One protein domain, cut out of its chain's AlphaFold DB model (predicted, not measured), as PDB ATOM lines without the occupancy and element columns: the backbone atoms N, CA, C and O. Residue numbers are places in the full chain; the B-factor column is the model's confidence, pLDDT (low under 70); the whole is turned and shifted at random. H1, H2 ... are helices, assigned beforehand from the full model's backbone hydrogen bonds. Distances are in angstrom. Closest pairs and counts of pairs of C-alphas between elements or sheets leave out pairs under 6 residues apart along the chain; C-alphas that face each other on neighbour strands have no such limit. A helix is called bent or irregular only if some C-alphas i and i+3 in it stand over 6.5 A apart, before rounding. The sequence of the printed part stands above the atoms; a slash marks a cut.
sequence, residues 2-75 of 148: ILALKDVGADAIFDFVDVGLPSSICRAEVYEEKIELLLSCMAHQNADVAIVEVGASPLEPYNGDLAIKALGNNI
ATOM      1  N   ILE A   2      34.271 -23.342 -11.248       80.50
ATOM      2  CA  ILE A   2      35.247 -24.084 -12.079       80.50
ATOM      3  C   ILE A   2      35.623 -25.427 -11.437       80.50
ATOM      4  O   ILE A   2      35.796 -26.429 -12.124       80.50
ATOM      5  N   LEU A   3      35.756 -25.462 -10.109       81.25
ATOM      6  CA  LEU A   3      36.186 -26.673  -9.406       81.25
ATOM      7  C   LEU A   3      35.102 -27.754  -9.416       81.25
ATOM      8  O   LEU A   3      35.425 -28.895  -9.729       81.25
ATOM      9  N   ALA A   4      33.830 -27.411  -9.173       84.44
ATOM     10  CA  ALA A   4      32.781 -28.430  -9.163       84.44
ATOM     11  C   ALA A   4      32.568 -29.044 -10.552       84.44
ATOM     12  O   ALA A   4      32.416 -30.258 -10.658       84.44
ATOM     13  N   LEU A   5      32.633 -28.238 -11.622       87.00
ATOM     14  CA  LEU A   5      32.550 -28.732 -13.003       87.00
ATOM     15  C   LEU A   5      33.686 -29.706 -13.339       87.00
ATOM     16  O   LEU A   5      33.466 -30.713 -14.012       87.00
ATOM     17  N   LYS A   6      34.892 -29.444 -12.827       87.62
ATOM     18  CA  LYS A   6      36.029 -30.353 -12.990       87.62
ATOM     19  C   LYS A   6      35.819 -31.660 -12.228       87.62
ATOM     20  O   LYS A   6      36.085 -32.728 -12.773       87.62
ATOM     21  N   ASP A   7      35.319 -31.580 -10.998       89.94
ATOM     22  CA  ASP A   7      35.093 -32.746 -10.138       89.94
ATOM     23  C   ASP A   7      34.036 -33.705 -10.711       89.94
ATOM     24  O   ASP A   7      34.107 -34.912 -10.477       89.94
ATOM     25  N   VAL A   8      33.085 -33.193 -11.503       87.88
ATOM     26  CA  VAL A   8      32.058 -34.002 -12.185       87.88
ATOM     27  C   VAL A   8      32.448 -34.443 -13.602       87.88
ATOM     28  O   VAL A   8      31.640 -35.078 -14.279       87.88
ATOM     29  N   GLY A   9      33.686 -34.172 -14.031       90.69
ATOM     30  CA  GLY A   9      34.274 -34.763 -15.236       90.69
ATOM     31  C   GLY A   9      34.197 -33.921 -16.508       90.69
ATOM     32  O   GLY A   9      34.252 -34.493 -17.591       90.69
ATOM     33  N   ALA A  10      34.074 -32.593 -16.415       93.62
ATOM     34  CA  ALA A  10      34.214 -31.738 -17.594       93.62
ATOM     35  C   ALA A  10      35.637 -31.830 -18.187       93.62
ATOM     36  O   ALA A  10      36.621 -31.616 -17.475       93.62
ATOM     37  N   ASP A  11      35.745 -32.097 -19.494       93.69
ATOM     38  CA  ASP A  11      37.032 -32.192 -20.205       93.69
ATOM     39  C   ASP A  11      37.746 -30.837 -20.326       93.69
ATOM     40  O   ASP A  11      38.973 -30.750 -20.241       93.69
ATOM     41  N   ALA A  12      36.970 -29.768 -20.508       94.75
ATOM     42  CA  ALA A  12      37.440 -28.392 -20.598       94.75
ATOM     43  C   ALA A  12      36.448 -27.447 -19.913       94.75
ATOM     44  O   ALA A  12      35.240 -27.677 -19.916       94.75
ATOM     45  N   ILE A  13      36.972 -26.374 -19.322       95.50
ATOM     46  CA  ILE A  13      36.194 -25.366 -18.600       95.50
ATOM     47  C   ILE A  13      36.706 -24.001 -19.032       95.50
ATOM     48  O   ILE A  13      37.918 -23.802 -19.111       95.50
ATOM     49  N   PHE A  14      35.777 -23.090 -19.300       94.88
ATOM     50  CA  PHE A  14      36.063 -21.734 -19.741       94.88
ATOM     51  C   PHE A  14      35.267 -20.731 -18.915       94.88
ATOM     52  O   PHE A  14      34.113 -20.982 -18.562       94.88
ATOM     53  N   ASP A  15      35.878 -19.587 -18.651       93.75
ATOM     54  CA  ASP A  15      35.285 -18.418 -18.015       93.75
ATOM     55  C   ASP A  15      35.781 -17.145 -18.732       93.75
ATOM     56  O   ASP A  15      36.791 -17.135 -19.437       93.75
ATOM     57  N   PHE A  16      35.081 -16.030 -18.560       94.19
ATOM     58  CA  PHE A  16      35.425 -14.739 -19.149       94.19
ATOM     59  C   PHE A  16      36.821 -14.239 -18.747       94.19
ATOM     60  O   PHE A  16      37.453 -13.492 -19.498       94.19
ATOM     61  N   VAL A  17      37.361 -14.696 -17.614       94.62
ATOM     62  CA  VAL A  17      38.751 -14.414 -17.224       94.62
ATOM     63  C   VAL A  17      39.775 -14.993 -18.206       94.62
ATOM     64  O   VAL A  17      40.821 -14.374 -18.399       94.62
ATOM     65  N   ASP A  18      39.466 -16.100 -18.891       95.31
ATOM     66  CA  ASP A  18      40.359 -16.741 -19.870       95.31
ATOM     67  C   ASP A  18      40.546 -15.890 -21.132       95.31
ATOM     68  O   ASP A  18      41.545 -16.005 -21.841       95.31
ATOM     69  N   VAL A  19      39.602 -14.982 -21.386       96.94
ATOM     70  CA  VAL A  19      39.655 -13.993 -22.471       96.94
ATOM     71  C   VAL A  19      39.969 -12.584 -21.962       96.94
ATOM     72  O   VAL A  19      39.850 -11.602 -22.696       96.94
ATOM     73  N   GLY A  20      40.417 -12.469 -20.710       96.62
ATOM     74  CA  GLY A  20      40.841 -11.209 -20.105       96.62
ATOM     75  C   GLY A  20      39.693 -10.290 -19.684       96.62
ATOM     76  O   GLY A  20      39.908  -9.084 -19.558       96.62
ATOM     77  N   LEU A  21      38.489 -10.825 -19.461       96.00
ATOM     78  CA  LEU A  21      37.333 -10.078 -18.972       96.00
ATOM     79  C   LEU A  21      37.004 -10.480 -17.518       96.00
ATOM     80  O   LEU A  21      36.274 -11.438 -17.290       96.00
ATOM     81  N   PRO A  22      37.508  -9.750 -16.505       92.12
ATOM     82  CA  PRO A  22      37.303 -10.104 -15.097       92.12
ATOM     83  C   PRO A  22      35.886  -9.817 -14.581       92.12
ATOM     84  O   PRO A  22      35.531 -10.243 -13.485       92.12
ATOM     85  N   SER A  23      35.086  -9.054 -15.329       91.56
ATOM     86  CA  SER A  23      33.690  -8.778 -15.006       91.56
ATOM     87  C   SER A  23      32.875  -8.621 -16.278       91.56
ATOM     88  O   SER A  23      33.258  -7.877 -17.180       91.56
ATOM     89  N   SER A  24      31.716  -9.271 -16.314       91.00
ATOM     90  CA  SER A  24      30.730  -9.094 -17.375       91.00
ATOM     91  C   SER A  24      29.905  -7.810 -17.227       91.00
ATOM     92  O   SER A  24      29.193  -7.455 -18.162       91.00
ATOM     93  N   ILE A  25      30.050  -7.066 -16.118       93.25
ATOM     94  CA  ILE A  25      29.529  -5.697 -15.991       93.25
ATOM     95  C   ILE A  25      30.455  -4.758 -16.762       93.25
ATOM     96  O   ILE A  25      31.400  -4.174 -16.228       93.25
ATOM     97  N   CYS A  26      30.195  -4.628 -18.053       93.94
ATOM     98  CA  CYS A  26      30.935  -3.747 -18.943       93.94
ATOM     99  C   CYS A  26      30.040  -3.275 -20.090       93.94
ATOM    100  O   CYS A  26      28.865  -3.634 -20.186       93.94
ATOM    101  N   ARG A  27      30.596  -2.425 -20.955       95.62
ATOM    102  CA  ARG A  27      29.904  -1.994 -22.170       95.62
ATOM    103  C   ARG A  27      29.677  -3.180 -23.110       95.62
ATOM    104  O   ARG A  27      30.568  -4.017 -23.248       95.62
ATOM    105  N   ALA A  28      28.547  -3.170 -23.814       94.75
ATOM    106  CA  ALA A  28      28.164  -4.215 -24.761       94.75
ATOM    107  C   ALA A  28      29.265  -4.526 -25.785       94.75
ATOM    108  O   ALA A  28      29.564  -5.689 -26.001       94.75
ATOM    109  N   GLU A  29      29.944  -3.513 -26.335       96.62
ATOM    110  CA  GLU A  29      30.961  -3.746 -27.373       96.62
ATOM    111  C   GLU A  29      32.188  -4.492 -26.830       96.62
ATOM    112  O   GLU A  29      32.781  -5.314 -27.521       96.62
ATOM    113  N   VAL A  30      32.552  -4.227 -25.569       97.00
ATOM    114  CA  VAL A  30      33.633  -4.955 -24.891       97.00
ATOM    115  C   VAL A  30      33.186  -6.386 -24.617       97.00
ATOM    116  O   VAL A  30      33.954  -7.313 -24.836       97.00
ATOM    117  N   TYR A  31      31.950  -6.576 -24.157       96.62
ATOM    118  CA  TYR A  31      31.411  -7.906 -23.902       96.62
ATOM    119  C   TYR A  31      31.353  -8.753 -25.180       96.62
ATOM    120  O   TYR A  31      31.845  -9.878 -25.175       96.62
ATOM    121  N   GLU A  32      30.806  -8.199 -26.267       96.62
ATOM    122  CA  GLU A  32      30.659  -8.843 -27.578       96.62
ATOM    123  C   GLU A  32      32.011  -9.321 -28.132       96.62
ATOM    124  O   GLU A  32      32.148 -10.491 -28.483       96.62
ATOM    125  N   GLU A  33      33.050  -8.477 -28.090       97.50
ATOM    126  CA  GLU A  33      34.410  -8.869 -28.496       97.50
ATOM    127  C   GLU A  33      34.931 -10.070 -27.681       97.50
ATOM    128  O   GLU A  33      35.550 -10.996 -28.211       97.50
ATOM    129  N   LYS A  34      34.690 -10.067 -26.365       97.81
ATOM    130  CA  LYS A  34      35.214 -11.097 -25.461       97.81
ATOM    131  C   LYS A  34      34.440 -12.403 -25.546       97.81
ATOM    132  O   LYS A  34      35.068 -13.459 -25.506       97.81
ATOM    133  N   ILE A  35      33.119 -12.362 -25.710       96.94
ATOM    134  CA  ILE A  35      32.334 -13.583 -25.904       96.94
ATOM    135  C   ILE A  35      32.640 -14.237 -27.254       96.94
ATOM    136  O   ILE A  35      32.732 -15.458 -27.307       96.94
ATOM    137  N   GLU A  36      32.889 -13.471 -28.319       97.12
ATOM    138  CA  GLU A  36      33.327 -14.038 -29.603       97.12
ATOM    139  C   GLU A  36      34.654 -14.795 -29.462       97.12
ATOM    140  O   GLU A  36      34.792 -15.924 -29.946       97.12
ATOM    141  N   LEU A  37      35.616 -14.215 -28.738       97.69
ATOM    142  CA  LEU A  37      36.884 -14.880 -28.449       97.69
ATOM    143  C   LEU A  37      36.681 -16.144 -27.597       97.69
ATOM    144  O   LEU A  37      37.282 -17.178 -27.889       97.69
ATOM    145  N   LEU A  38      35.814 -16.087 -26.585       97.50
ATOM    146  CA  LEU A  38      35.525 -17.221 -25.705       97.50
ATOM    147  C   LEU A  38      34.885 -18.378 -26.482       97.50
ATOM    148  O   LEU A  38      35.322 -19.522 -26.363       97.50
ATOM    149  N   LEU A  39      33.909 -18.074 -27.339       96.75
ATOM    150  CA  LEU A  39      33.265 -19.050 -28.217       96.75
ATOM    151  C   LEU A  39      34.263 -19.673 -29.199       96.75
ATOM    152  O   LEU A  39      34.203 -20.876 -29.451       96.75
ATOM    153  N   SER A  40      35.218 -18.890 -29.710       96.31
ATOM    154  CA  SER A  40      36.312 -19.417 -30.529       96.31
ATOM    155  C   SER A  40      37.173 -20.412 -29.742       96.31
ATOM    156  O   SER A  40      37.433 -21.514 -30.225       96.31
ATOM    157  N   CYS A  41      37.557 -20.092 -28.501       96.31
ATOM    158  CA  CYS A  41      38.296 -21.011 -27.625       96.31
ATOM    159  C   CYS A  41      37.528 -22.316 -27.360       96.31
ATOM    160  O   CYS A  41      38.109 -23.401 -27.448       96.31
ATOM    161  N   MET A  42      36.222 -22.221 -27.094       95.88
ATOM    162  CA  MET A  42      35.346 -23.382 -26.904       95.88
ATOM    163  C   MET A  42      35.284 -24.255 -28.163       95.88
ATOM    164  O   MET A  42      35.413 -25.475 -28.073       95.88
ATOM    165  N   ALA A  43      35.150 -23.644 -29.344       94.88
ATOM    166  CA  ALA A  43      35.079 -24.365 -30.614       94.88
ATOM    167  C   ALA A  43      36.343 -25.197 -30.899       94.88
ATOM    168  O   ALA A  43      36.244 -26.287 -31.457       94.88
ATOM    169  N   HIS A  44      37.523 -24.741 -30.463       95.69
ATOM    170  CA  HIS A  44      38.774 -25.491 -30.629       95.69
ATOM    171  C   HIS A  44      38.824 -26.801 -29.830       95.69
ATOM    172  O   HIS A  44      39.612 -27.682 -30.177       95.69
ATOM    173  N   GLN A  45      37.996 -26.960 -28.791       95.19
ATOM    174  CA  GLN A  45      37.948 -28.207 -28.022       95.19
ATOM    175  C   GLN A  45      37.244 -29.341 -28.767       95.19
ATOM    176  O   GLN A  45      37.465 -30.498 -28.428       95.19
ATOM    177  N   ASN A  46      36.436 -29.037 -29.792       91.69
ATOM    178  CA  ASN A  46      35.628 -30.026 -30.519       91.69
ATOM    179  C   ASN A  46      34.769 -30.908 -29.585       91.69
ATOM    180  O   ASN A  46      34.643 -32.108 -29.809       91.69
ATOM    181  N   ALA A  47      34.205 -30.318 -28.526       93.38
ATOM    182  CA  ALA A  47      33.346 -31.027 -27.583       93.38
ATOM    183  C   ALA A  47      31.985 -31.384 -28.208       93.38
ATOM    184  O   ALA A  47      31.425 -30.597 -28.975       93.38
ATOM    185  N   ASP A  48      31.419 -32.528 -27.816       91.88
ATOM    186  CA  ASP A  48      30.079 -32.951 -28.248       91.88
ATOM    187  C   ASP A  48      28.963 -32.125 -27.585       91.88
ATOM    188  O   ASP A  48      27.910 -31.880 -28.177       91.88
ATOM    189  N   VAL A  49      29.188 -31.694 -26.338       93.12
ATOM    190  CA  VAL A  49      28.236 -30.929 -25.526       93.12
ATOM    191  C   VAL A  49      28.958 -29.801 -24.806       93.12
ATOM    192  O   VAL A  49      29.991 -30.013 -24.178       93.12
ATOM    193  N   ALA A  50      28.358 -28.612 -24.833       94.62
ATOM    194  CA  ALA A  50      28.726 -27.505 -23.962       94.62
ATOM    195  C   ALA A  50      27.580 -27.225 -22.982       94.62
ATOM    196  O   ALA A  50      26.439 -27.011 -23.395       94.62
ATOM    197  N   ILE A  51      27.891 -27.204 -21.686       94.38
ATOM    198  CA  ILE A  51      26.988 -26.701 -20.648       94.38
ATOM    199  C   ILE A  51      27.396 -25.259 -20.380       94.38
ATOM    200  O   ILE A  51      28.518 -25.007 -19.947       94.38
ATOM    201  N   VAL A  52      26.498 -24.317 -20.663       94.44
ATOM    202  CA  VAL A  52      26.767 -22.888 -20.492       94.44
ATOM    203  C   VAL A  52      25.901 -22.345 -19.368       94.44
ATOM    204  O   VAL A  52      24.675 -22.318 -19.472       94.44
ATOM    205  N   GLU A  53      26.549 -21.909 -18.294       92.31
ATOM    206  CA  GLU A  53      25.908 -21.168 -17.217       92.31
ATOM    207  C   GLU A  53      25.904 -19.678 -17.571       92.31
ATOM    208  O   GLU A  53      26.956 -19.051 -17.699       92.31
ATOM    209  N   VAL A  54      24.714 -19.098 -17.716       88.81
ATOM    210  CA  VAL A  54      24.551 -17.643 -17.764       88.81
ATOM    211  C   VAL A  54      24.164 -17.206 -16.360       88.81
ATOM    212  O   VAL A  54      23.047 -17.459 -15.912       88.81
ATOM    213  N   GLY A  55      25.133 -16.637 -15.644       77.25
ATOM    214  CA  GLY A  55      24.964 -16.250 -14.248       77.25
ATOM    215  C   GLY A  55      23.902 -15.166 -14.053       77.25
ATOM    216  O   GLY A  55      23.687 -14.317 -14.920       77.25
ATOM    217  N   ALA A  56      23.302 -15.184 -12.862       77.62
ATOM    218  CA  ALA A  56      22.270 -14.253 -12.416       77.62
ATOM    219  C   ALA A  56      21.051 -14.173 -13.358       77.62
ATOM    220  O   ALA A  56      20.817 -15.042 -14.198       77.62
ATOM    221  N   SER A  57      20.212 -13.154 -13.177       73.62
ATOM    222  CA  SER A  57      19.152 -12.875 -14.140       73.62
ATOM    223  C   SER A  57      19.753 -12.202 -15.376       73.62
ATOM    224  O   SER A  57      20.456 -11.204 -15.221       73.62
ATOM    225  N   PRO A  58      19.430 -12.622 -16.609       67.19
ATOM    226  CA  PRO A  58      19.846 -11.886 -17.802       67.19
ATOM    227  C   PRO A  58      19.273 -10.452 -17.899       67.19
ATOM    228  O   PRO A  58      19.623  -9.732 -18.826       67.19
ATOM    229  N   LEU A  59      18.420 -10.009 -16.957       70.62
ATOM    230  CA  LEU A  59      18.004  -8.599 -16.803       70.62
ATOM    231  C   LEU A  59      18.980  -7.747 -15.979       70.62
ATOM    232  O   LEU A  59      18.846  -6.525 -15.921       70.62
ATOM    233  N   GLU A  60      19.903  -8.383 -15.272       79.12
ATOM    234  CA  GLU A  60      20.912  -7.709 -14.466       79.12
ATOM    235  C   GLU A  60      22.074  -7.227 -15.357       79.12
ATOM    236  O   GLU A  60      22.215  -7.686 -16.493       79.12
ATOM    237  N   PRO A  61      22.931  -6.294 -14.896       81.94
ATOM    238  CA  PRO A  61      23.896  -5.596 -15.756       81.94
ATOM    239  C   PRO A  61      25.098  -6.456 -16.198       81.94
ATOM    240  O   PRO A  61      26.160  -5.925 -16.510       81.94
ATOM    241  N   TYR A  62      24.946  -7.779 -16.212       84.88
ATOM    242  CA  TYR A  62      25.972  -8.773 -16.525       84.88
ATOM    243  C   TYR A  62      25.984  -9.196 -18.001       84.88
ATOM    244  O   TYR A  62      26.670 -10.159 -18.337       84.88
ATOM    245  N   ASN A  63      25.232  -8.513 -18.876       89.56
ATOM    246  CA  ASN A  63      25.151  -8.803 -20.316       89.56
ATOM    247  C   ASN A  63      24.711 -10.252 -20.640       89.56
ATOM    248  O   ASN A  63      25.102 -10.826 -21.658       89.56
ATOM    249  N   GLY A  64      23.902 -10.874 -19.772       89.19
ATOM    250  CA  GLY A  64      23.439 -12.253 -19.966       89.19
ATOM    251  C   GLY A  64      22.539 -12.422 -21.197       89.19
ATOM    252  O   GLY A  64      22.557 -13.465 -21.848       89.19
ATOM    253  N   ASP A  65      21.797 -11.381 -21.567       89.25
ATOM    254  CA  ASP A  65      21.022 -11.313 -22.806       89.25
ATOM    255  C   ASP A  65      21.918 -11.380 -24.055       89.25
ATOM    256  O   ASP A  65      21.618 -12.126 -24.995       89.25
ATOM    257  N   LEU A  66      23.057 -10.677 -24.045       92.75
ATOM    258  CA  LEU A  66      24.061 -10.754 -25.108       92.75
ATOM    259  C   LEU A  66      24.685 -12.152 -25.182       92.75
ATOM    260  O   LEU A  66      24.905 -12.654 -26.282       92.75
ATOM    261  N   ALA A  67      24.891 -12.812 -24.035       93.25
ATOM    262  CA  ALA A  67      25.370 -14.192 -23.981       93.25
ATOM    263  C   ALA A  67      24.435 -15.156 -24.721       93.25
ATOM    264  O   ALA A  67      24.851 -15.904 -25.607       93.25
ATOM    265  N   ILE A  68      23.143 -15.092 -24.391       91.69
ATOM    266  CA  ILE A  68      22.098 -15.918 -25.005       91.69
ATOM    267  C   ILE A  68      22.017 -15.636 -26.509       91.69
ATOM    268  O   ILE A  68      21.946 -16.564 -27.318       91.69
ATOM    269  N   LYS A  69      22.081 -14.359 -26.901       92.44
ATOM    270  CA  LYS A  69      22.068 -13.944 -28.307       92.44
ATOM    271  C   LYS A  69      23.275 -14.481 -29.082       92.44
ATOM    272  O   LYS A  69      23.093 -14.947 -30.205       92.44
ATOM    273  N   ALA A  70      24.473 -14.435 -28.500       95.31
ATOM    274  CA  ALA A  70      25.699 -14.924 -29.129       95.31
ATOM    275  C   ALA A  70      25.683 -16.449 -29.330       95.31
ATOM    276  O   ALA A  70      26.127 -16.942 -30.367       95.31
ATOM    277  N   LEU A  71      25.119 -17.203 -28.378       94.69
ATOM    278  CA  LEU A  71      24.928 -18.652 -28.510       94.69
ATOM    279  C   LEU A  71      23.898 -18.998 -29.598       94.69
ATOM    280  O   LEU A  71      24.106 -19.934 -30.377       94.69
ATOM    281  N   GLY A  72      22.797 -18.244 -29.667       93.19
ATOM    282  CA  GLY A  72      21.796 -18.325 -30.730       93.19
ATOM    283  C   GLY A  72      21.300 -19.752 -31.001       93.19
ATOM    284  O   GLY A  72      20.893 -20.477 -30.096       93.19
ATOM    285  N   ASN A  73      21.364 -20.183 -32.266       93.00
ATOM    286  CA  ASN A  73      20.853 -21.488 -32.721       93.00
ATOM    287  C   ASN A  73      21.652 -22.707 -32.213       93.00
ATOM    288  O   ASN A  73      21.266 -23.857 -32.472       93.00
ATOM    289  N   ASN A  74      22.767 -22.482 -31.513       94.31
ATOM    290  CA  ASN A  74      23.529 -23.551 -30.873       94.31
ATOM    291  C   ASN A  74      22.865 -24.033 -29.575       94.31
ATOM    292  O   ASN A  74      23.132 -25.149 -29.139       94.31
ATOM    293  N   ILE A  75      21.954 -23.247 -28.992       95.62
ATOM    294  CA  ILE A  75      21.178 -23.655 -27.820       95.62
ATOM    295  C   ILE A  75      20.184 -24.748 -28.234       95.62
ATOM    296  O   ILE A  75      19.286 -24.514 -29.042       95.62
TER     297      ILE A  75
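AT A GLANCE: This is residues 2 to 75 of the 148 residues of an uncharacterized protein of Eudoraea sp (UniProt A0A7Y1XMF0). One long helix, H3, has the short H2 and the irregular H4 packed on different sides of it, while H1 lies off on its own, touching no helix. A 20-residue stretch without a named element, residues 44 to 63, folds back from H3 to H4. The printed part has 74 residues with four named helices, H1 to H4 in chain order, and no named strand: all helix, compact, radius of gyration of the C-alphas 12.3 A, spans 33 by 23 by 23 A.

IN THESE COORDINATES: H1 is residues 2 to 7, from C-alpha 2 at (35.247, -24.084, -12.079). H2 is residues 16 to 19. H3, residues 28 to 43, is 22.1 A long. H4, residues 64 to 74, is 15.7 A long and ends at C-alpha 74 (23.529, -23.551, -30.873); it is irregular, with C-alphas 70 and 73 8.9 A apart.

HOW THE PARTS SIT: H1 and H2 are apart. H2 touches H3, at residues 34 to 38 alone; the closest C-alphas, Val 19 and Lys 34, are 6.1 A apart. H3 touches H4, closest C-alphas Ile 35 and Ala 67 at 7.3 A, the same way at a tilt of 38 degrees, only just steep. Every O i to N i+4 pair is within hydrogen-bond range in H1 and H3, 5 of 7 in H4; H2 is too short for one.

THE WHOLE: The C-alphas farthest apart, Asp 7 and Glu 29, are 34.0 A apart. The printed part has no cut; the link H3 to H4 is long. Residue 58 alone is under pLDDT 70.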